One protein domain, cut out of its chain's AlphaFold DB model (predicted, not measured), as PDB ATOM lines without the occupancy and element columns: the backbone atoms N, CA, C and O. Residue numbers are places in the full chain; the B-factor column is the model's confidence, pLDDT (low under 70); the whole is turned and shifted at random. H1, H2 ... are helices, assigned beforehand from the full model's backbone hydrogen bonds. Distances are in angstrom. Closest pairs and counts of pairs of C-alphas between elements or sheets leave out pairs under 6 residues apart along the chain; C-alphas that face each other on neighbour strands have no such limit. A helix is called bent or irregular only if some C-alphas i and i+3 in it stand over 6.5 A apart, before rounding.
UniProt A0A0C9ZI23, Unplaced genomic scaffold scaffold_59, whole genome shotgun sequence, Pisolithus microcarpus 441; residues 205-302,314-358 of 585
ATOM      1  N   PRO A 205      47.599  19.755 236.859       92.38
ATOM      2  CA  PRO A 205      47.365  20.908 237.721       92.38
ATOM      3  C   PRO A 205      48.029  22.172 237.164       92.38
ATOM      4  O   PRO A 205      49.171  22.134 236.710       92.38
ATOM      5  N   SER A 206      47.359  23.323 237.259       88.56
ATOM      6  CA  SER A 206      47.924  24.613 236.825       88.56
ATOM      7  C   SER A 206      49.190  25.008 237.595       88.56
ATOM      8  O   SER A 206      50.005  25.779 237.089       88.56
ATOM      9  N   THR A 207      49.364  24.457 238.797       93.00
ATOM     10  CA  THR A 207      50.530  24.627 239.670       93.00
ATOM     11  C   THR A 207      51.681  23.677 239.339       93.00
ATOM     12  O   THR A 207      52.779  23.863 239.860       93.00
ATOM     13  N   ALA A 208      51.478  22.666 238.488       90.62
ATOM     14  CA  ALA A 208      52.534  21.739 238.104       90.62
ATOM     15  C   ALA A 208      53.510  22.418 237.132       90.62
ATOM     16  O   ALA A 208      53.120  22.911 236.073       90.62
ATOM     17  N   TYR A 209      54.797  22.422 237.494       93.38
ATOM     18  CA  TYR A 209      55.872  23.084 236.746       93.38
ATOM     19  C   TYR A 209      55.567  24.562 236.427       93.38
ATOM     20  O   TYR A 209      55.528  24.948 235.256       93.38
ATOM     21  N   PRO A 210      55.384  25.418 237.450       94.44
ATOM     22  CA  PRO A 210      54.929  26.798 237.256       94.44
ATOM     23  C   PRO A 210      55.936  27.649 236.466       94.44
ATOM     24  O   PRO A 210      55.560  28.614 235.809       94.44
ATOM     25  N   ASN A 211      57.211  27.250 236.475       95.44
ATOM     26  CA  ASN A 211      58.297  27.922 235.762       95.44
ATOM     27  C   ASN A 211      58.346  27.591 234.259       95.44
ATOM     28  O   ASN A 211      59.176  28.143 233.542       95.44
ATOM     29  N   ILE A 212      57.499  26.678 233.773       91.56
ATOM     30  CA  ILE A 212      57.444  26.293 232.363       91.56
ATOM     31  C   ILE A 212      56.180  26.892 231.741       91.56
ATOM     32  O   ILE A 212      55.062  26.491 232.052       91.56
ATOM     33  N   THR A 213      56.354  27.844 230.829       90.06
ATOM     34  CA  THR A 213      55.233  28.524 230.161       90.06
ATOM     35  C   THR A 213      54.621  27.699 229.027       90.06
ATOM     36  O   THR A 213      53.427  27.821 228.756       90.06
ATOM     37  N   ASP A 214      55.412  26.849 228.364       86.62
ATOM     38  CA  ASP A 214      54.929  25.975 227.293       86.62
ATOM     39  C   ASP A 214      54.098  24.822 227.875       86.62
ATOM     40  O   ASP A 214      54.613  23.912 228.530       86.62
ATOM     41  N   ALA A 215      52.792  24.846 227.605       87.25
ATOM     42  CA  ALA A 215      51.854  23.825 228.050       87.25
ATOM     43  C   ALA A 215      52.224  22.417 227.556       87.25
ATOM     44  O   ALA A 215      52.101  21.464 228.325       87.25
ATOM     45  N   SER A 216      52.720  22.284 226.324       86.94
ATOM     46  CA  SER A 216      53.116  20.982 225.770       86.94
ATOM     47  C   SER A 216      54.357  20.446 226.471       86.94
ATOM     48  O   SER A 216      54.435  19.255 226.774       86.94
ATOM     49  N   PHE A 217      55.311  21.327 226.784       88.25
ATOM     50  CA  PHE A 217      56.494  20.936 227.539       88.25
ATOM     51  C   PHE A 217      56.145  20.554 228.983       88.25
ATOM     52  O   PHE A 217      56.626  19.531 229.463       88.25
ATOM     53  N   ARG A 218      55.226  21.273 229.645       92.50
ATOM     54  CA  ARG A 218      54.707  20.863 230.964       92.50
ATOM     55  C   ARG A 218      54.050  19.488 230.937       92.50
ATOM     56  O   ARG A 218      54.328  18.669 231.807       92.50
ATOM     57  N   GLN A 219      53.201  19.224 229.943       92.12
ATOM     58  CA  GLN A 219      52.565  17.917 229.774       92.12
ATOM     59  C   GLN A 219      53.603  16.810 229.566       92.12
ATOM     60  O   GLN A 219      53.490  15.745 230.168       92.12
ATOM     61  N   ALA A 220      54.645  17.070 228.770       91.88
ATOM     62  CA  ALA A 220      55.752  16.137 228.585       91.88
ATOM     63  C   ALA A 220      56.524  15.875 229.892       91.88
ATOM     64  O   ALA A 220      56.799  14.722 230.221       91.88
ATOM     65  N   CYS A 221      56.833  16.920 230.668       92.94
ATOM     66  CA  CYS A 221      57.455  16.775 231.987       92.94
ATOM     67  C   CYS A 221      56.587  15.935 232.928       92.94
ATOM     68  O   CYS A 221      57.104  15.056 233.611       92.94
ATOM     69  N   TYR A 222      55.274  16.155 232.921       94.69
ATOM     70  CA  TYR A 222      54.353  15.414 233.776       94.69
ATOM     71  C   TYR A 222      54.215  13.943 233.368       94.69
ATOM     72  O   TYR A 222      54.208  13.065 234.227       94.69
ATOM     73  N   ALA A 223      54.195  13.640 232.067       95.06
ATOM     74  CA  ALA A 223      54.241  12.262 231.578       95.06
ATOM     75  C   ALA A 223      55.518  11.534 232.037       95.06
ATOM     76  O   ALA A 223      55.459  10.373 232.449       95.06
ATOM     77  N   ALA A 224      56.666  12.221 232.010       94.56
ATOM     78  CA  ALA A 224      57.914  11.684 232.542       94.56
ATOM     79  C   ALA A 224      57.842  11.465 234.063       94.56
ATOM     80  O   ALA A 224      58.287  10.424 234.539       94.56
ATOM     81  N   ASP A 225      57.256  12.398 234.818       94.25
ATOM     82  CA  ASP A 225      57.083  12.284 236.274       94.25
ATOM     83  C   ASP A 225      56.245  11.064 236.664       94.25
ATOM     84  O   ASP A 225      56.649  10.288 237.528       94.25
ATOM     85  N   VAL A 226      55.133  10.818 235.963       94.69
ATOM     86  CA  VAL A 226      54.314   9.608 236.152       94.69
ATOM     87  C   VAL A 226      55.144   8.341 235.929       94.69
ATOM     88  O   VAL A 226      55.081   7.416 236.740       94.69
ATOM     89  N   ALA A 227      55.967   8.298 234.878       95.12
ATOM     90  CA  ALA A 227      56.852   7.159 234.648       95.12
ATOM     91  C   ALA A 227      57.892   7.007 235.771       95.12
ATOM     92  O   ALA A 227      58.098   5.901 236.269       95.12
ATOM     93  N   PHE A 228      58.518   8.097 236.220       94.44
ATOM     94  CA  PHE A 228      59.499   8.047 237.307       94.44
ATOM     95  C   PHE A 228      58.891   7.653 238.655       94.44
ATOM     96  O   PHE A 228      59.561   6.965 239.420       94.44
ATOM     97  N   LYS A 229      57.623   7.981 238.934       94.31
ATOM     98  CA  LYS A 229      56.915   7.443 240.108       94.31
ATOM     99  C   LYS A 229      56.910   5.911 240.087       94.31
ATOM    100  O   LYS A 229      57.258   5.292 241.086       94.31
ATOM    101  N   VAL A 230      56.630   5.295 238.934       94.50
ATOM    102  CA  VAL A 230      56.699   3.828 238.777       94.50
ATOM    103  C   VAL A 230      58.126   3.310 238.960       94.50
ATOM    104  O   VAL A 230      58.322   2.290 239.614       94.50
ATOM    105  N   TYR A 231      59.134   4.026 238.449       94.81
ATOM    106  CA  TYR A 231      60.534   3.671 238.693       94.81
ATOM    107  C   TYR A 231      60.885   3.656 240.182       94.81
ATOM    108  O   TYR A 231      61.526   2.722 240.658       94.81
ATOM    109  N   PHE A 232      60.463   4.679 240.924       95.06
ATOM    110  CA  PHE A 232      60.728   4.765 242.355       95.06
ATOM    111  C   PHE A 232      60.030   3.650 243.130       95.06
ATOM    112  O   PHE A 232      60.638   3.093 244.039       95.06
ATOM    113  N   GLU A 233      58.817   3.264 242.739       95.19
ATOM    114  CA  GLU A 233      58.131   2.109 243.325       95.19
ATOM    115  C   GLU A 233      58.843   0.784 243.015       95.19
ATOM    116  O   GLU A 233      59.018  -0.044 243.911       95.19
ATOM    117  N   ASP A 234      59.343   0.593 241.789       94.75
ATOM    118  CA  ASP A 234      60.152  -0.585 241.446       94.75
ATOM    119  C   ASP A 234      61.431  -0.651 242.304       94.75
ATOM    120  O   ASP A 234      61.796  -1.719 242.805       94.75
ATOM    121  N   VAL A 235      62.103   0.490 242.513       94.94
ATOM    122  CA  VAL A 235      63.299   0.607 243.368       94.94
ATOM    123  C   VAL A 235      62.963   0.290 244.821       94.94
ATOM    124  O   VAL A 235      63.646  -0.526 245.441       94.94
ATOM    125  N   LYS A 236      61.902   0.898 245.358       95.88
ATOM    126  CA  LYS A 236      61.414   0.647 246.717       95.88
ATOM    127  C   LYS A 236      61.126  -0.834 246.932       95.88
ATOM    128  O   LYS A 236      61.626  -1.419 247.888       95.88
ATOM    129  N   LYS A 237      60.409  -1.470 246.001       95.75
ATOM    130  CA  LYS A 237      60.091  -2.902 246.055       95.75
ATOM    131  C   LYS A 237      61.346  -3.777 246.022       95.75
ATOM    132  O   LYS A 237      61.434  -4.732 246.792       95.75
ATOM    133  N   LEU A 238      62.319  -3.456 245.164       95.12
ATOM    134  CA  LEU A 238      63.594  -4.177 245.093       95.12
ATOM    135  C   LEU A 238      64.344  -4.119 246.431       95.12
ATOM    136  O   LEU A 238      64.749  -5.158 246.953       95.12
ATOM    137  N   VAL A 239      64.508  -2.912 246.979       95.06
ATOM    138  CA  VAL A 239      65.234  -2.672 248.233       95.06
ATOM    139  C   VAL A 239      64.514  -3.326 249.412       95.06
ATOM    140  O   VAL A 239      65.141  -4.061 250.173       95.06
ATOM    141  N   TYR A 240      63.198  -3.131 249.525       97.06
ATOM    142  CA  TYR A 240      62.375  -3.727 250.575       97.06
ATOM    143  C   TYR A 240      62.482  -5.252 250.580       97.06
ATOM    144  O   TYR A 240      62.842  -5.841 251.594       97.06
ATOM    145  N   ASN A 241      62.255  -5.900 249.432       95.88
ATOM    146  CA  ASN A 241      62.314  -7.358 249.338       95.88
ATOM    147  C   ASN A 241      63.700  -7.901 249.708       95.88
ATOM    148  O   ASN A 241      63.794  -8.889 250.438       95.88
ATOM    149  N   GLY A 242      64.764  -7.248 249.231       95.56
ATOM    150  CA  GLY A 242      66.139  -7.620 249.558       95.56
ATOM    151  C   GLY A 242      66.403  -7.555 251.061       95.56
ATOM    152  O   GLY A 242      66.756  -8.566 251.667       95.56
ATOM    153  N   ILE A 243      66.151  -6.401 251.680       95.94
ATOM    154  CA  ILE A 243      66.439  -6.177 253.103       95.94
ATOM    155  C   ILE A 243      65.525  -7.019 253.999       95.94
ATOM    156  O   ILE A 243      66.003  -7.653 254.933       95.94
ATOM    157  N   THR A 244      64.219  -7.091 253.732       97.38
ATOM    158  CA  THR A 244      63.297  -7.896 254.549       97.38
ATOM    159  C   THR A 244      63.674  -9.376 254.526       97.38
ATOM    160  O   THR A 244      63.630 -10.026 255.573       97.38
ATOM    161  N   SER A 245      64.100  -9.911 253.375       96.94
ATOM    162  CA  SER A 245      64.571 -11.300 253.286       96.94
ATOM    163  C   SER A 245      65.814 -11.560 254.149       96.94
ATOM    164  O   SER A 245      65.914 -12.612 254.777       96.94
ATOM    165  N   GLU A 246      66.709 -10.573 254.254       96.06
ATOM    166  CA  GLU A 246      67.908 -10.622 255.096       96.06
ATOM    167  C   GLU A 246      67.576 -10.485 256.594       96.06
ATOM    168  O   GLU A 246      68.127 -11.208 257.428       96.06
ATOM    169  N   LEU A 247      66.668  -9.570 256.951       96.38
ATOM    170  CA  LEU A 247      66.332  -9.247 258.342       96.38
ATOM    171  C   LEU A 247      65.424 -10.287 259.006       96.38
ATOM    172  O   LEU A 247      65.501 -10.471 260.218       96.38
ATOM    173  N   THR A 248      64.582 -10.989 258.245       97.81
ATOM    174  CA  THR A 248      63.624 -11.982 258.775       97.81
ATOM    175  C   THR A 248      64.261 -13.021 259.722       97.81
ATOM    176  O   THR A 248      63.766 -13.179 260.843       97.81
ATOM    177  N   PRO A 249      65.366 -13.709 259.361       97.81
ATOM    178  CA  PRO A 249      66.030 -14.626 260.290       97.81
ATOM    179  C   PRO A 249      66.654 -13.906 261.499       97.81
ATOM    180  O   PRO A 249      66.614 -14.431 262.611       97.81
ATOM    181  N   GLN A 250      67.176 -12.686 261.322       96.44
ATOM    182  CA  GLN A 250      67.807 -11.903 262.396       96.44
ATOM    183  C   GLN A 250      66.787 -11.441 263.448       96.44
ATOM    184  O   GLN A 250      67.061 -11.485 264.648       96.44
ATOM    185  N   LEU A 251      65.577 -11.077 263.016       97.31
ATOM    186  CA  LEU A 251      64.456 -10.727 263.894       97.31
ATOM    187  C   LEU A 251      64.007 -11.903 264.775       97.31
ATOM    188  O   LEU A 251      63.471 -11.689 265.863       97.31
ATOM    189  N   SER A 252      64.262 -13.135 264.332       97.62
ATOM    190  CA  SER A 252      63.959 -14.365 265.073       97.62
ATOM    191  C   SER A 252      65.148 -14.878 265.895       97.62
ATOM    192  O   SER A 252      65.031 -15.893 266.578       97.62
ATOM    193  N   SER A 253      66.295 -14.190 265.853       97.44
ATOM    194  CA  SER A 253      67.509 -14.612 266.554       97.44
ATOM    195  C   SER A 253      67.291 -14.667 268.071       97.44
ATOM    196  O   SER A 253      66.676 -13.749 268.631       97.44
ATOM    197  N   PRO A 254      67.814 -15.688 268.776       97.81
ATOM    198  CA  PRO A 254      67.786 -15.737 270.238       97.81
ATOM    199  C   PRO A 254      68.649 -14.637 270.877       97.81
ATOM    200  O   PRO A 254      68.402 -14.250 272.015       97.81
ATOM    201  N   GLN A 255      69.631 -14.098 270.149       97.69
ATOM    202  CA  GLN A 255      70.515 -13.048 270.648       97.69
ATOM    203  C   GLN A 255      69.823 -11.679 270.597       97.69
ATOM    204  O   GLN A 255      69.469 -11.186 269.523       97.69
ATOM    205  N   LEU A 256      69.671 -11.039 271.763       96.00
ATOM    206  CA  LEU A 256      68.979  -9.751 271.896       96.00
ATOM    207  C   LEU A 256      69.614  -8.649 271.033       96.00
ATOM    208  O   LEU A 256      68.886  -7.912 270.375       96.00
ATOM    209  N   ALA A 257      70.947  -8.571 270.992       94.12
ATOM    210  CA  ALA A 257      71.670  -7.558 270.219       94.12
ATOM    211  C   ALA A 257      71.385  -7.655 268.709       94.12
ATOM    212  O   ALA A 257      71.081  -6.650 268.067       94.12
ATOM    213  N   VAL A 258      71.395  -8.875 268.154       94.12
ATOM    214  CA  VAL A 258      71.075  -9.132 266.738       94.12
ATOM    215  C   VAL A 258      69.635  -8.726 266.431       94.12
ATOM    216  O   VAL A 258      69.374  -8.029 265.452       94.12
ATOM    217  N   ARG A 259      68.696  -9.108 267.303       96.19
ATOM    218  CA  ARG A 259      67.277  -8.777 267.143       96.19
ATOM    219  C   ARG A 259      67.022  -7.270 267.206       96.19
ATOM    220  O   ARG A 259      66.224  -6.756 266.427       96.19
ATOM    221  N   GLN A 260      67.678  -6.572 268.132       95.38
ATOM    222  CA  GLN A 260      67.542  -5.127 268.301       95.38
ATOM    223  C   GLN A 260      68.092  -4.371 267.084       95.38
ATOM    224  O   GLN A 260      67.381  -3.548 266.513       95.38
ATOM    225  N   SER A 261      69.287  -4.739 266.614       93.81
ATOM    226  CA  SER A 261      69.871  -4.205 265.376       93.81
ATOM    227  C   SER A 261      68.944  -4.420 264.171       93.81
ATOM    228  O   SER A 261      68.647  -3.483 263.428       93.81
ATOM    229  N   ALA A 262      68.378  -5.622 264.019       95.56
ATOM    230  CA  ALA A 262      67.437  -5.914 262.939       95.56
ATOM    231  C   ALA A 262      66.157  -5.057 263.004       95.56
ATOM    232  O   ALA A 262      65.673  -4.602 261.967       95.56
ATOM    233  N   ARG A 263      65.625  -4.783 264.206       96.75
ATOM    234  CA  ARG A 263      64.468  -3.886 264.395       96.75
ATOM    235  C   ARG A 263      64.781  -2.445 264.009       96.75
ATOM    236  O   ARG A 263      63.957  -1.799 263.369       96.75
ATOM    237  N   GLU A 264      65.958  -1.948 264.368       95.69
ATOM    238  CA  GLU A 264      66.392  -0.592 264.014       95.69
ATOM    239  C   GLU A 264      66.545  -0.431 262.499       95.69
ATOM    240  O   GLU A 264      66.035   0.536 261.927       95.69
ATOM    241  N   ARG A 265      67.156  -1.420 261.830       95.81
ATOM    242  CA  ARG A 265      67.252  -1.472 260.362       95.81
ATOM    243  C   ARG A 265      65.874  -1.530 259.706       95.81
ATOM    244  O   ARG A 265      65.626  -0.812 258.740       95.81
ATOM    245  N   GLN A 266      64.955  -2.330 260.248       97.62
ATOM    246  CA  GLN A 266      63.584  -2.419 259.743       97.62
ATOM    247  C   GLN A 266      62.823  -1.095 259.911       97.62
ATOM    248  O   GLN A 266      62.144  -0.662 258.985       97.62
ATOM    249  N   ALA A 267      62.977  -0.409 261.045       97.44
ATOM    250  CA  ALA A 267      62.371   0.902 261.271       97.44
ATOM    251  C   ALA A 267      62.965   1.994 260.361       97.44
ATOM    252  O   ALA A 267      62.252   2.896 259.920       97.44
ATOM    253  N   ALA A 268      64.269   1.939 260.070       96.62
ATOM    254  CA  ALA A 268      64.906   2.821 259.092       96.62
ATOM    255  C   ALA A 268      64.395   2.552 257.664       96.62
ATOM    256  O   ALA A 268      64.067   3.498 256.948       96.62
ATOM    257  N   LEU A 269      64.233   1.276 257.290       97.44
ATOM    258  CA  LEU A 269      63.644   0.875 256.013       97.44
ATOM    259  C   LEU A 269      62.217   1.407 255.856       97.44
ATOM    260  O   LEU A 269      61.911   1.993 254.823       97.44
ATOM    261  N   SER A 270      61.362   1.245 256.869       97.88
ATOM    262  CA  SER A 270      59.993   1.776 256.840       97.88
ATOM    263  C   SER A 270      59.982   3.289 256.624       97.88
ATOM    264  O   SER A 270      59.303   3.762 255.718       97.88
ATOM    265  N   ARG A 271      60.813   4.037 257.364       97.75
ATOM    266  CA  ARG A 271      60.943   5.492 257.180       97.75
ATOM    267  C   ARG A 271      61.383   5.862 255.765       97.75
ATOM    268  O   ARG A 271      60.820   6.775 255.183       97.75
ATOM    269  N   TRP A 272      62.353   5.146 255.194       97.50
ATOM    270  CA  TRP A 272      62.801   5.381 253.816       97.50
ATOM    271  C   TRP A 272      61.730   5.036 252.764       97.50
ATOM    272  O   TRP A 272      61.596   5.742 251.766       97.50
ATOM    273  N   MET A 273      60.941   3.979 252.981       97.31
ATOM    274  CA  MET A 273      59.851   3.578 252.080       97.31
ATOM    275  C   MET A 273      58.742   4.633 251.989       97.31
ATOM    276  O   MET A 273      58.134   4.782 250.926       97.31
ATOM    277  N   ASP A 274      58.521   5.396 253.059       96.50
ATOM    278  CA  ASP A 274      57.521   6.466 253.111       96.50
ATOM    279  C   ASP A 274      57.979   7.757 252.401       96.50
ATOM    280  O   ASP A 274      57.171   8.651 252.135       96.50
ATOM    281  N   GLU A 275      59.257   7.855 252.020       96.69
ATOM    282  CA  GLU A 275      59.799   9.041 251.363       96.69
ATOM    283  C   GLU A 275      59.284   9.200 249.928       96.69
ATOM    284  O   GLU A 275      59.265   8.264 249.118       96.69
ATOM    285  N   LYS A 276      58.924  10.438 249.566       91.75
ATOM    286  CA  LYS A 276      58.474  10.787 248.205       91.75
ATOM    287  C   LYS A 276      59.603  10.680 247.175       91.75
ATOM    288  O   LYS A 276      59.364  10.345 246.018       91.75
ATOM    289  N   HIS A 277      60.835  10.963 247.597       92.56
ATOM    290  CA  HIS A 277      62.025  10.973 246.746       92.56
ATOM    291  C   HIS A 277      63.097  10.036 247.320       92.56
ATOM    292  O   HIS A 277      64.120  10.508 247.820       92.56
ATOM    293  N   PRO A 278      62.891   8.708 247.243       93.19
ATOM    294  CA  PRO A 278      63.727   7.718 247.933       93.19
ATOM    295  C   PRO A 278      65.191   7.693 247.455       93.19
ATOM    296  O   PRO A 278      66.064   7.184 248.148       93.19
ATOM    297  N   LEU A 279      65.474   8.254 246.275       90.69
ATOM    298  CA  LEU A 279      66.817   8.349 245.689       90.69
ATOM    299  C   LEU A 279      67.491   9.715 245.906       90.69
ATOM    300  O   LEU A 279      68.504  10.018 245.279       90.69
ATOM    301  N   SER A 280      66.913  10.568 246.750       89.94
ATOM    302  CA  SER A 280      67.479  11.874 247.073       89.94
ATOM    303  C   SER A 280      68.744  11.748 247.927       89.94
ATOM    304  O   SER A 280      68.810  10.932 248.842       89.94
ATOM    305  N   TYR A 281      69.713  12.635 247.691       86.88
ATOM    306  CA  TYR A 281      70.891  12.809 248.549       86.88
ATOM    307  C   TYR A 281      70.605  13.644 249.809       86.88
ATOM    308  O   TYR A 281      71.539  14.030 250.511       86.88
ATOM    309  N   ASN A 282      69.338  13.954 250.105       92.00
ATOM    310  CA  ASN A 282      68.968  14.543 251.387       92.00
ATOM    311  C   ASN A 282      69.500  13.660 252.526       92.00
ATOM    312  O   ASN A 282      69.254  12.454 252.543       92.00
ATOM    313  N   THR A 283      70.210  14.268 253.474       87.88
ATOM    314  CA  THR A 283      70.919  13.552 254.538       87.88
ATOM    315  C   THR A 283      70.006  12.627 255.338       87.88
ATOM    316  O   THR A 283      70.424  11.521 255.656       87.88
ATOM    317  N   GLY A 284      68.757  13.016 255.614       91.88
ATOM    318  CA  GLY A 284      67.806  12.174 256.346       91.88
ATOM    319  C   GLY A 284      67.379  10.937 255.551       91.88
ATOM    320  O   GLY A 284      67.445   9.819 256.058       91.88
ATOM    321  N   ILE A 285      67.020  11.129 254.279       94.12
ATOM    322  CA  ILE A 285      66.597  10.046 253.372       94.12
ATOM    323  C   ILE A 285      67.747   9.061 253.153       94.12
ATOM    324  O   ILE A 285      67.584   7.851 253.324       94.12
ATOM    325  N   LEU A 286      68.926   9.589 252.820       91.00
ATOM    326  CA  LEU A 286      70.118   8.790 252.576       91.00
ATOM    327  C   LEU A 286      70.577   8.070 253.851       91.00
ATOM    328  O   LEU A 286      70.930   6.898 253.779       91.00
ATOM    329  N   SER A 287      70.523   8.722 255.015       90.81
ATOM    330  CA  SER A 287      70.858   8.087 256.294       90.81
ATOM    331  C   SER A 287      69.914   6.934 256.625       90.81
ATOM    332  O   SER A 287      70.389   5.887 257.052       90.81
ATOM    333  N   ASN A 288      68.601   7.087 256.411       94.38
ATOM    334  CA  ASN A 288      67.641   5.999 256.628       94.38
ATOM    335  C   ASN A 288      67.912   4.816 255.685       94.38
ATOM    336  O   ASN A 288      67.883   3.667 256.125       94.38
ATOM    337  N   LEU A 289      68.232   5.084 254.412       94.06
ATOM    338  CA  LEU A 289      68.602   4.037 253.456       94.06
ATOM    339  C   LEU A 289      69.883   3.314 253.877       94.06
ATOM    340  O   LEU A 289      69.900   2.087 253.920       94.06
ATOM    341  N   LEU A 290      70.941   4.068 254.191       91.38
ATOM    342  CA  LEU A 290      72.221   3.513 254.623       91.38
ATOM    343  C   LEU A 290      72.036   2.669 255.884       91.38
ATOM    344  O   LEU A 290      72.382   1.494 255.869       91.38
ATOM    345  N   GLN A 291      71.372   3.211 256.908       91.94
ATOM    346  CA  GLN A 291      71.060   2.482 258.137       91.94
ATOM    347  C   GLN A 291      70.280   1.191 257.859       91.94
ATOM    348  O   GLN A 291      70.535   0.187 258.513       91.94
ATOM    349  N   ALA A 292      69.363   1.175 256.888       94.44
ATOM    350  CA  ALA A 292      68.630  -0.035 256.527       94.44
ATOM    351  C   ALA A 292      69.524  -1.106 255.863       94.44
ATOM    352  O   ALA A 292      69.401  -2.294 256.181       94.44
ATOM    353  N   ILE A 293      70.433  -0.716 254.958       91.44
ATOM    354  CA  ILE A 293      71.252  -1.661 254.171       91.44
ATOM    355  C   ILE A 293      72.524  -2.132 254.881       91.44
ATOM    356  O   ILE A 293      73.011  -3.218 254.585       91.44
ATOM    357  N   THR A 294      73.089  -1.341 255.790       86.06
ATOM    358  CA  THR A 294      74.375  -1.657 256.423       86.06
ATOM    359  C   THR A 294      74.212  -2.234 257.817       86.06
ATOM    360  O   THR A 294      73.346  -1.809 258.582       86.06
ATOM    361  N   GLN A 295      75.119  -3.131 258.190       77.38
ATOM    362  CA  GLN A 295      75.286  -3.519 259.585       77.38
ATOM    363  C   GLN A 295      76.047  -2.411 260.341       77.38
ATOM    364  O   GLN A 295      76.953  -1.800 259.772       77.38
ATOM    365  N   PRO A 296      75.703  -2.130 261.607       65.25
ATOM    366  CA  PRO A 296      76.230  -0.988 262.364       65.25
ATOM    367  C   PRO A 296      77.725  -1.066 262.723       65.25
ATOM    368  O   PRO A 296      78.225  -0.175 263.402       65.25
ATOM    369  N   GLU A 297      78.462  -2.083 262.271       64.38
ATOM    370  CA  GLU A 297      79.774  -2.445 262.818       64.38
ATOM    371  C   GLU A 297      80.882  -1.392 262.637       64.38
ATOM    372  O   GLU A 297      81.879  -1.476 263.339       64.38
ATOM    373  N   ASN A 298      80.726  -0.373 261.776       57.62
ATOM    374  CA  ASN A 298      81.787   0.628 261.557       57.62
ATOM    375  C   ASN A 298      81.348   2.098 261.452       57.62
ATOM    376  O   ASN A 298      82.207   2.956 261.255       57.62
ATOM    377  N   GLY A 299      80.052   2.424 261.556       59.56
ATOM    378  CA  GLY A 299      79.536   3.810 261.599       59.56
ATOM    379  C   GLY A 299      79.881   4.744 260.418       59.56
ATOM    380  O   GLY A 299      79.388   5.868 260.367       59.56
ATOM    381  N   LYS A 300      80.710   4.310 259.463       62.91
ATOM    382  CA  LYS A 300      81.096   5.049 258.262       62.91
ATOM    383  C   LYS A 300      80.402   4.453 257.053       62.91
ATOM    384  O   LYS A 300      80.706   3.344 256.620       62.91
ATOM    385  N   PHE A 301      79.500   5.239 256.488       62.69
ATOM    386  CA  PHE A 301      78.847   4.929 255.231       62.69
ATOM    387  C   PHE A 301      79.519   5.722 254.119       62.69
ATOM    388  O   PHE A 301      79.188   6.881 253.878       62.69
ATOM    389  N   GLU A 302      80.493   5.112 253.454       63.75
ATOM    390  CA  GLU A 302      81.062   5.677 252.235       63.75
ATOM    391  C   GLU A 302      80.376   5.041 251.025       63.75
ATOM    392  O   GLU A 302      80.347   3.820 250.865       63.75
ATOM    393  N   THR A 314      72.278  13.765 231.912       90.75
ATOM    394  CA  THR A 314      71.971  13.418 230.517       90.75
ATOM    395  C   THR A 314      72.418  12.007 230.148       90.75
ATOM    396  O   THR A 314      71.717  11.333 229.409       90.75
ATOM    397  N   PHE A 315      73.509  11.504 230.736       90.19
ATOM    398  CA  PHE A 315      73.981  10.139 230.496       90.19
ATOM    399  C   PHE A 315      72.935   9.087 230.887       90.19
ATOM    400  O   PHE A 315      72.704   8.138 230.140       90.19
ATOM    401  N   ILE A 316      72.282   9.252 232.044       87.25
ATOM    402  CA  ILE A 316      71.247   8.315 232.506       87.25
ATOM    403  C   ILE A 316      70.003   8.428 231.624       87.25
ATOM    404  O   ILE A 316      69.461   7.403 231.208       87.25
ATOM    405  N   ALA A 317      69.585   9.654 231.302       89.62
ATOM    406  CA  ALA A 317      68.444   9.894 230.425       89.62
ATOM    407  C   ALA A 317      68.649   9.250 229.042       89.62
ATOM    408  O   ALA A 317      67.776   8.522 228.572       89.62
ATOM    409  N   ASP A 318      69.824   9.428 228.434       90.12
ATOM    410  CA  ASP A 318      70.168   8.848 227.133       90.12
ATOM    411  C   ASP A 318      70.147   7.317 227.167       90.12
ATOM    412  O   ASP A 318      69.646   6.678 226.238       90.12
ATOM    413  N   ILE A 319      70.655   6.707 228.245       90.56
ATOM    414  CA  ILE A 319      70.594   5.252 228.429       90.56
ATOM    415  C   ILE A 319      69.143   4.782 228.522       90.56
ATOM    416  O   ILE A 319      68.778   3.826 227.833       90.56
ATOM    417  N   MET A 320      68.320   5.446 229.338       91.56
ATOM    418  CA  MET A 320      66.907   5.096 229.498       91.56
ATOM    419  C   MET A 320      66.160   5.196 228.165       91.56
ATOM    420  O   MET A 320      65.544   4.222 227.737       91.56
ATOM    421  N   ILE A 321      66.297   6.319 227.453       90.81
ATOM    422  CA  ILE A 321      65.661   6.541 226.148       90.81
ATOM    423  C   ILE A 321      66.108   5.473 225.145       90.81
ATOM    424  O   ILE A 321      65.273   4.816 224.521       90.81
ATOM    425  N   LYS A 322      67.421   5.237 225.030       89.94
ATOM    426  CA  LYS A 322      67.983   4.254 224.095       89.94
ATOM    427  C   LYS A 322      67.459   2.843 224.350       89.94
ATOM    428  O   LYS A 322      67.262   2.092 223.395       89.94
ATOM    429  N   GLN A 323      67.259   2.459 225.608       89.38
ATOM    430  CA  GLN A 323      66.707   1.149 225.948       89.38
ATOM    431  C   GLN A 323      65.204   1.069 225.676       89.38
ATOM    432  O   GLN A 323      64.750   0.075 225.108       89.38
ATOM    433  N   CYS A 324      64.445   2.126 225.972       89.81
ATOM    434  CA  CYS A 324      63.028   2.191 225.629       89.81
ATOM    435  C   CYS A 324      62.791   2.082 224.114       89.81
ATOM    436  O   CYS A 324      61.854   1.401 223.704       89.81
ATOM    437  N   SER A 325      63.661   2.664 223.281       84.19
ATOM    438  CA  SER A 325      63.551   2.604 221.814       84.19
ATOM    439  C   SER A 325      63.896   1.244 221.190       84.19
ATOM    440  O   SER A 325      63.646   1.041 220.003       84.19
ATOM    441  N   ARG A 326      64.500   0.307 221.931       84.19
ATOM    442  CA  ARG A 326      64.886  -1.004 221.386       84.19
ATOM    443  C   ARG A 326      63.708  -1.973 221.399       84.19
ATOM    444  O   ARG A 326      63.052  -2.149 222.424       84.19
ATOM    445  N   VAL A 327      63.512  -2.673 220.281       71.31
ATOM    446  CA  VAL A 327      62.579  -3.802 220.165       71.31
ATOM    447  C   VAL A 327      63.239  -5.025 220.813       71.31
ATOM    448  O   VAL A 327      63.969  -5.775 220.175       71.31
ATOM    449  N   GLY A 328      63.083  -5.162 222.129       70.88
ATOM    450  CA  GLY A 328      63.643  -6.270 222.903       70.88
ATOM    451  C   GLY A 328      63.433  -6.098 224.407       70.88
ATOM    452  O   GLY A 328      63.310  -4.979 224.898       70.88
ATOM    453  N   ASN A 329      63.392  -7.212 225.142       61.97
ATOM    454  CA  ASN A 329      63.113  -7.249 226.587       61.97
ATOM    455  C   ASN A 329      64.381  -7.351 227.449       61.97
ATOM    456  O   ASN A 329      64.344  -7.880 228.558       61.97
ATOM    457  N   GLN A 330      65.530  -6.891 226.949       70.94
ATOM    458  CA  GLN A 330      66.726  -6.869 227.786       70.94
ATOM    459  C   GLN A 330      66.640  -5.694 228.759       70.94
ATOM    460  O   GLN A 330      67.026  -4.576 228.425       70.94
ATOM    461  N   ASN A 331      66.136  -5.978 229.962       73.00
ATOM    462  CA  ASN A 331      66.245  -5.104 231.123       73.00
ATOM    463  C   ASN A 331      67.726  -4.990 231.486       73.00
ATOM    464  O   ASN A 331      68.278  -5.852 232.172       73.00
ATOM    465  N   GLN A 332      68.387  -3.964 230.960       82.81
ATOM    466  CA  GLN A 332      69.714  -3.578 231.409       82.81
ATOM    467  C   GLN A 332      69.575  -2.462 232.446       82.81
ATOM    468  O   GLN A 332      68.572  -1.745 232.450       82.81
ATOM    469  N   PRO A 333      70.575  -2.265 233.319       80.44
ATOM    470  CA  PRO A 333      70.613  -1.087 234.170       80.44
ATOM    471  C   PRO A 333      70.398   0.189 233.333       80.44
ATOM    472  O   PRO A 333      70.935   0.283 232.222       80.44
ATOM    473  N   PRO A 334      69.602   1.157 233.815       86.50
ATOM    474  CA  PRO A 334      69.076   1.284 235.179       86.50
ATOM    475  C   PRO A 334      67.725   0.584 235.444       86.50
ATOM    476  O   PRO A 334      67.168   0.768 236.525       86.50
ATOM    477  N   PHE A 335      67.178  -0.192 234.500       90.06
ATOM    478  CA  PHE A 335      65.876  -0.849 234.663       90.06
ATOM    479  C   PHE A 335      65.973  -2.077 235.566       90.06
ATOM    480  O   PHE A 335      66.878  -2.904 235.438       90.06
ATOM    481  N   ILE A 336      65.004  -2.208 236.470       90.62
ATOM    482  CA  ILE A 336      64.943  -3.307 237.430       90.62
ATOM    483  C   ILE A 336      64.332  -4.528 236.752       90.62
ATOM    484  O   ILE A 336      63.290  -4.451 236.097       90.62
ATOM    485  N   LYS A 337      64.985  -5.684 236.897       88.19
ATOM    486  CA  LYS A 337      64.468  -6.944 236.357       88.19
ATOM    487  C   LYS A 337      63.129  -7.275 237.027       88.19
ATOM    488  O   LYS A 337      63.073  -7.404 238.242       88.19
ATOM    489  N   GLY A 338      62.077  -7.424 236.220       85.56
ATOM    490  CA  GLY A 338      60.715  -7.664 236.708       85.56
ATOM    491  C   GLY A 338      59.973  -6.404 237.172       85.56
ATOM    492  O   GLY A 338      58.851  -6.524 237.649       85.56
ATOM    493  N   GLY A 339      60.578  -5.217 237.040       89.56
ATOM    494  CA  GLY A 339      59.907  -3.939 237.282       89.56
ATOM    495  C   GLY A 339      59.007  -3.517 236.118       89.56
ATOM    496  O   GLY A 339      59.221  -3.919 234.969       89.56
ATOM    497  N   ASN A 340      58.021  -2.673 236.413       91.19
ATOM    498  CA  ASN A 340      57.050  -2.173 235.435       91.19
ATOM    499  C   ASN A 340      57.543  -0.927 234.682       91.19
ATOM    500  O   ASN A 340      57.009  -0.584 233.623       91.19
ATOM    501  N   PHE A 341      58.582  -0.256 235.187       93.50
ATOM    502  CA  PHE A 341      59.042   1.026 234.665       93.50
ATOM    503  C   PHE A 341      59.389   0.998 233.177       93.50
ATOM    504  O   PHE A 341      59.059   1.950 232.479       93.50
ATOM    505  N   LEU A 342      60.001  -0.070 232.649       91.56
ATOM    506  CA  LEU A 342      60.381  -0.109 231.229       91.56
ATOM    507  C   LEU A 342      59.167   0.062 230.303       91.56
ATOM    508  O   LEU A 342      59.247   0.796 229.315       91.56
ATOM    509  N   GLN A 343      58.048  -0.595 230.620       89.88
ATOM    510  CA  GLN A 343      56.837  -0.512 229.799       89.88
ATOM    511  C   GLN A 343      56.192   0.868 229.920       89.88
ATOM    512  O   GLN A 343      55.864   1.487 228.909       89.88
ATOM    513  N   VAL A 344      56.102   1.397 231.142       93.12
ATOM    514  CA  VAL A 344      55.547   2.735 231.390       93.12
ATOM    515  C   VAL A 344      56.405   3.819 230.734       93.12
ATOM    516  O   VAL A 344      55.873   4.713 230.083       93.12
ATOM    517  N   ALA A 345      57.732   3.713 230.815       94.31
ATOM    518  CA  ALA A 345      58.670   4.650 230.206       94.31
ATOM    519  C   ALA A 345      58.578   4.654 228.674       94.31
ATOM    520  O   ALA A 345      58.632   5.719 228.062       94.31
ATOM    521  N   ARG A 346      58.387   3.489 228.039       92.69
ATOM    522  CA  ARG A 346      58.143   3.403 226.587       92.69
ATOM    523  C   ARG A 346      56.909   4.195 226.178       92.69
ATOM    524  O   ARG A 346      56.972   4.981 225.234       92.69
ATOM    525  N   VAL A 347      55.813   4.012 226.909       93.06
ATOM    526  CA  VAL A 347      54.567   4.738 226.662       93.06
ATOM    527  C   VAL A 347      54.738   6.234 226.935       93.06
ATOM    528  O   VAL A 347      54.329   7.050 226.114       93.06
ATOM    529  N   ALA A 348      55.406   6.607 228.028       95.12
ATOM    530  CA  ALA A 348      55.682   8.003 228.353       95.12
ATOM    531  C   ALA A 348      56.502   8.695 227.258       95.12
ATOM    532  O   ALA A 348      56.151   9.794 226.847       95.12
ATOM    533  N   ILE A 349      57.542   8.048 226.724       93.06
ATOM    534  CA  ILE A 349      58.346   8.590 225.616       93.06
ATOM    535  C   ILE A 349      57.495   8.792 224.355       93.06
ATOM    536  O   ILE A 349      57.643   9.810 223.678       93.06
ATOM    537  N   GLU A 350      56.586   7.864 224.046       90.56
ATOM    538  CA  GLU A 350      55.655   8.014 222.922       90.56
ATOM    539  C   GLU A 350      54.736   9.235 223.114       90.56
ATOM    540  O   GLU A 350      54.590  10.050 222.200       90.56
ATOM    541  N   GLU A 351      54.146   9.398 224.300       91.12
ATOM    542  CA  GLU A 351      53.251  10.523 224.608       91.12
ATOM    543  C   GLU A 351      53.994  11.868 224.687       91.12
ATOM    544  O   GLU A 351      53.505  12.870 224.162       91.12
ATOM    545  N   ILE A 352      55.217  11.892 225.226       92.38
ATOM    546  CA  ILE A 352      56.120  13.053 225.183       92.38
ATOM    547  C   ILE A 352      56.393  13.452 223.730       92.38
ATOM    548  O   ILE A 352      56.281  14.628 223.375       92.38
ATOM    549  N   GLY A 353      56.692  12.477 222.867       86.50
ATOM    550  CA  GLY A 353      56.888  12.705 221.436       86.50
ATOM    551  C   GLY A 353      55.647  13.300 220.767       86.50
ATOM    552  O   GLY A 353      55.758  14.248 219.984       86.50
ATOM    553  N   LYS A 354      54.449  12.812 221.111       84.19
ATOM    554  CA  LYS A 354      53.175  13.365 220.617       84.19
ATOM    555  C   LYS A 354      52.950  14.797 221.097       84.19
ATOM    556  O   LYS A 354      52.601  15.641 220.272       84.19
ATOM    557  N   ALA A 355      53.165  15.083 222.380       83.25
ATOM    558  CA  ALA A 355      53.025  16.426 222.944       83.25
ATOM    559  C   ALA A 355      53.983  17.419 222.263       83.25
ATOM    560  O   ALA A 355      53.553  18.469 221.786       83.25
ATOM    561  N   ALA A 356      55.253  17.037 222.100       79.25
ATOM    562  CA  ALA A 356      56.239  17.843 221.384       79.25
ATOM    563  C   ALA A 356      55.831  18.081 219.917       79.25
ATOM    564  O   ALA A 356      55.866  19.210 219.430       79.25
ATOM    565  N   THR A 357      55.374  17.040 219.213       75.50
ATOM    566  CA  THR A 357      54.953  17.146 217.804       75.50
ATOM    567  C   THR A 357      53.726  18.047 217.629       75.50
ATOM    568  O   THR A 357      53.655  18.806 216.660       75.50
ATOM    569  N   ARG A 358      52.768  18.008 218.570       74.00
ATOM    570  CA  ARG A 358      51.607  18.917 218.577       74.00
ATOM    571  C   ARG A 358      52.056  20.376 218.688       74.00
ATOM    572  O   ARG A 358      51.623  21.180 217.863       74.00
TER     573      ARG A 358
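This is residues 205 to 302 and 314 to 358 of the 585 residues of an uncharacterized protein of Pisolithus microcarpus 441 (UniProt A0A0C9ZI23). One long helix, H1, makes a spine, with H2 folded back beside its last part and H5 running back beside its earlier part. The short helix H3 packs on H2, and the short helix H4 packs crosswise on H5. The printed part has 143 residues, with five named helices in the order H1 to H5 and no named strand: the class is all helix. The whole is loose, with a radius of gyration of the C-alphas of 19.1 A, and elongated, spanning 64 by 37 by 25 A.

Find C-alpha 215 at (51.854, 23.825, 228.050); from there H1 runs 51.4 A to residue 251, with a kink of 32 degrees near residue 245. It is only just irregular: C-alphas 246 and 249 are 6.8 A apart. H2, residues 256 to 273, is 25.6 A long; H3, residues 283 to 293, and H4, residues 314 to 324, are 15.2 A each. H5, residues 341 to 358, runs 25.2 A to C-alpha 358 at (51.607, 18.917, 218.577).

Look at Leu 251 and Arg 259, C-alphas 4.7 A apart: here H1, with residues 236 to 251 alone, touches H2 in a helical hairpin at a shallow tilt of 10 degrees. H2 touches H3 with residues 264 to 272 alone, closest at the C-alphas of Arg 265 and Ala 292, 4.3 A, at a steep tilt of 46 degrees. H1 touches H5 closest at the C-alphas of Ala 220 and Ile 352, 4.6 A, opposite ways at a shallow tilt of 9 degrees. H5 touches H4 with residues 342 to 349 alone, about perpendicular at 79 degrees, the C-alphas of Arg 346 and Cys 324 closest at 5.1 A. Helix packing is part aligned, part crossed, with 2 of these 4 pairs at a shallow tilt. H1 and H4 are apart. Every O i to N i+4 pair is within hydrogen-bond range in H2, H3, H4 and H5, and 31 of 33 are in H1.

The C-alphas of Pro 254 and Arg 358, the two farthest apart, are 64.3 A apart. Residues 303 to 313 are not printed, and C-alphas 302 and 314 are 24.8 A apart across this cut. The link from H4 to H5 is long, 16 residues. Confidence is under 70 at residues 296 to 302 and at residue 329.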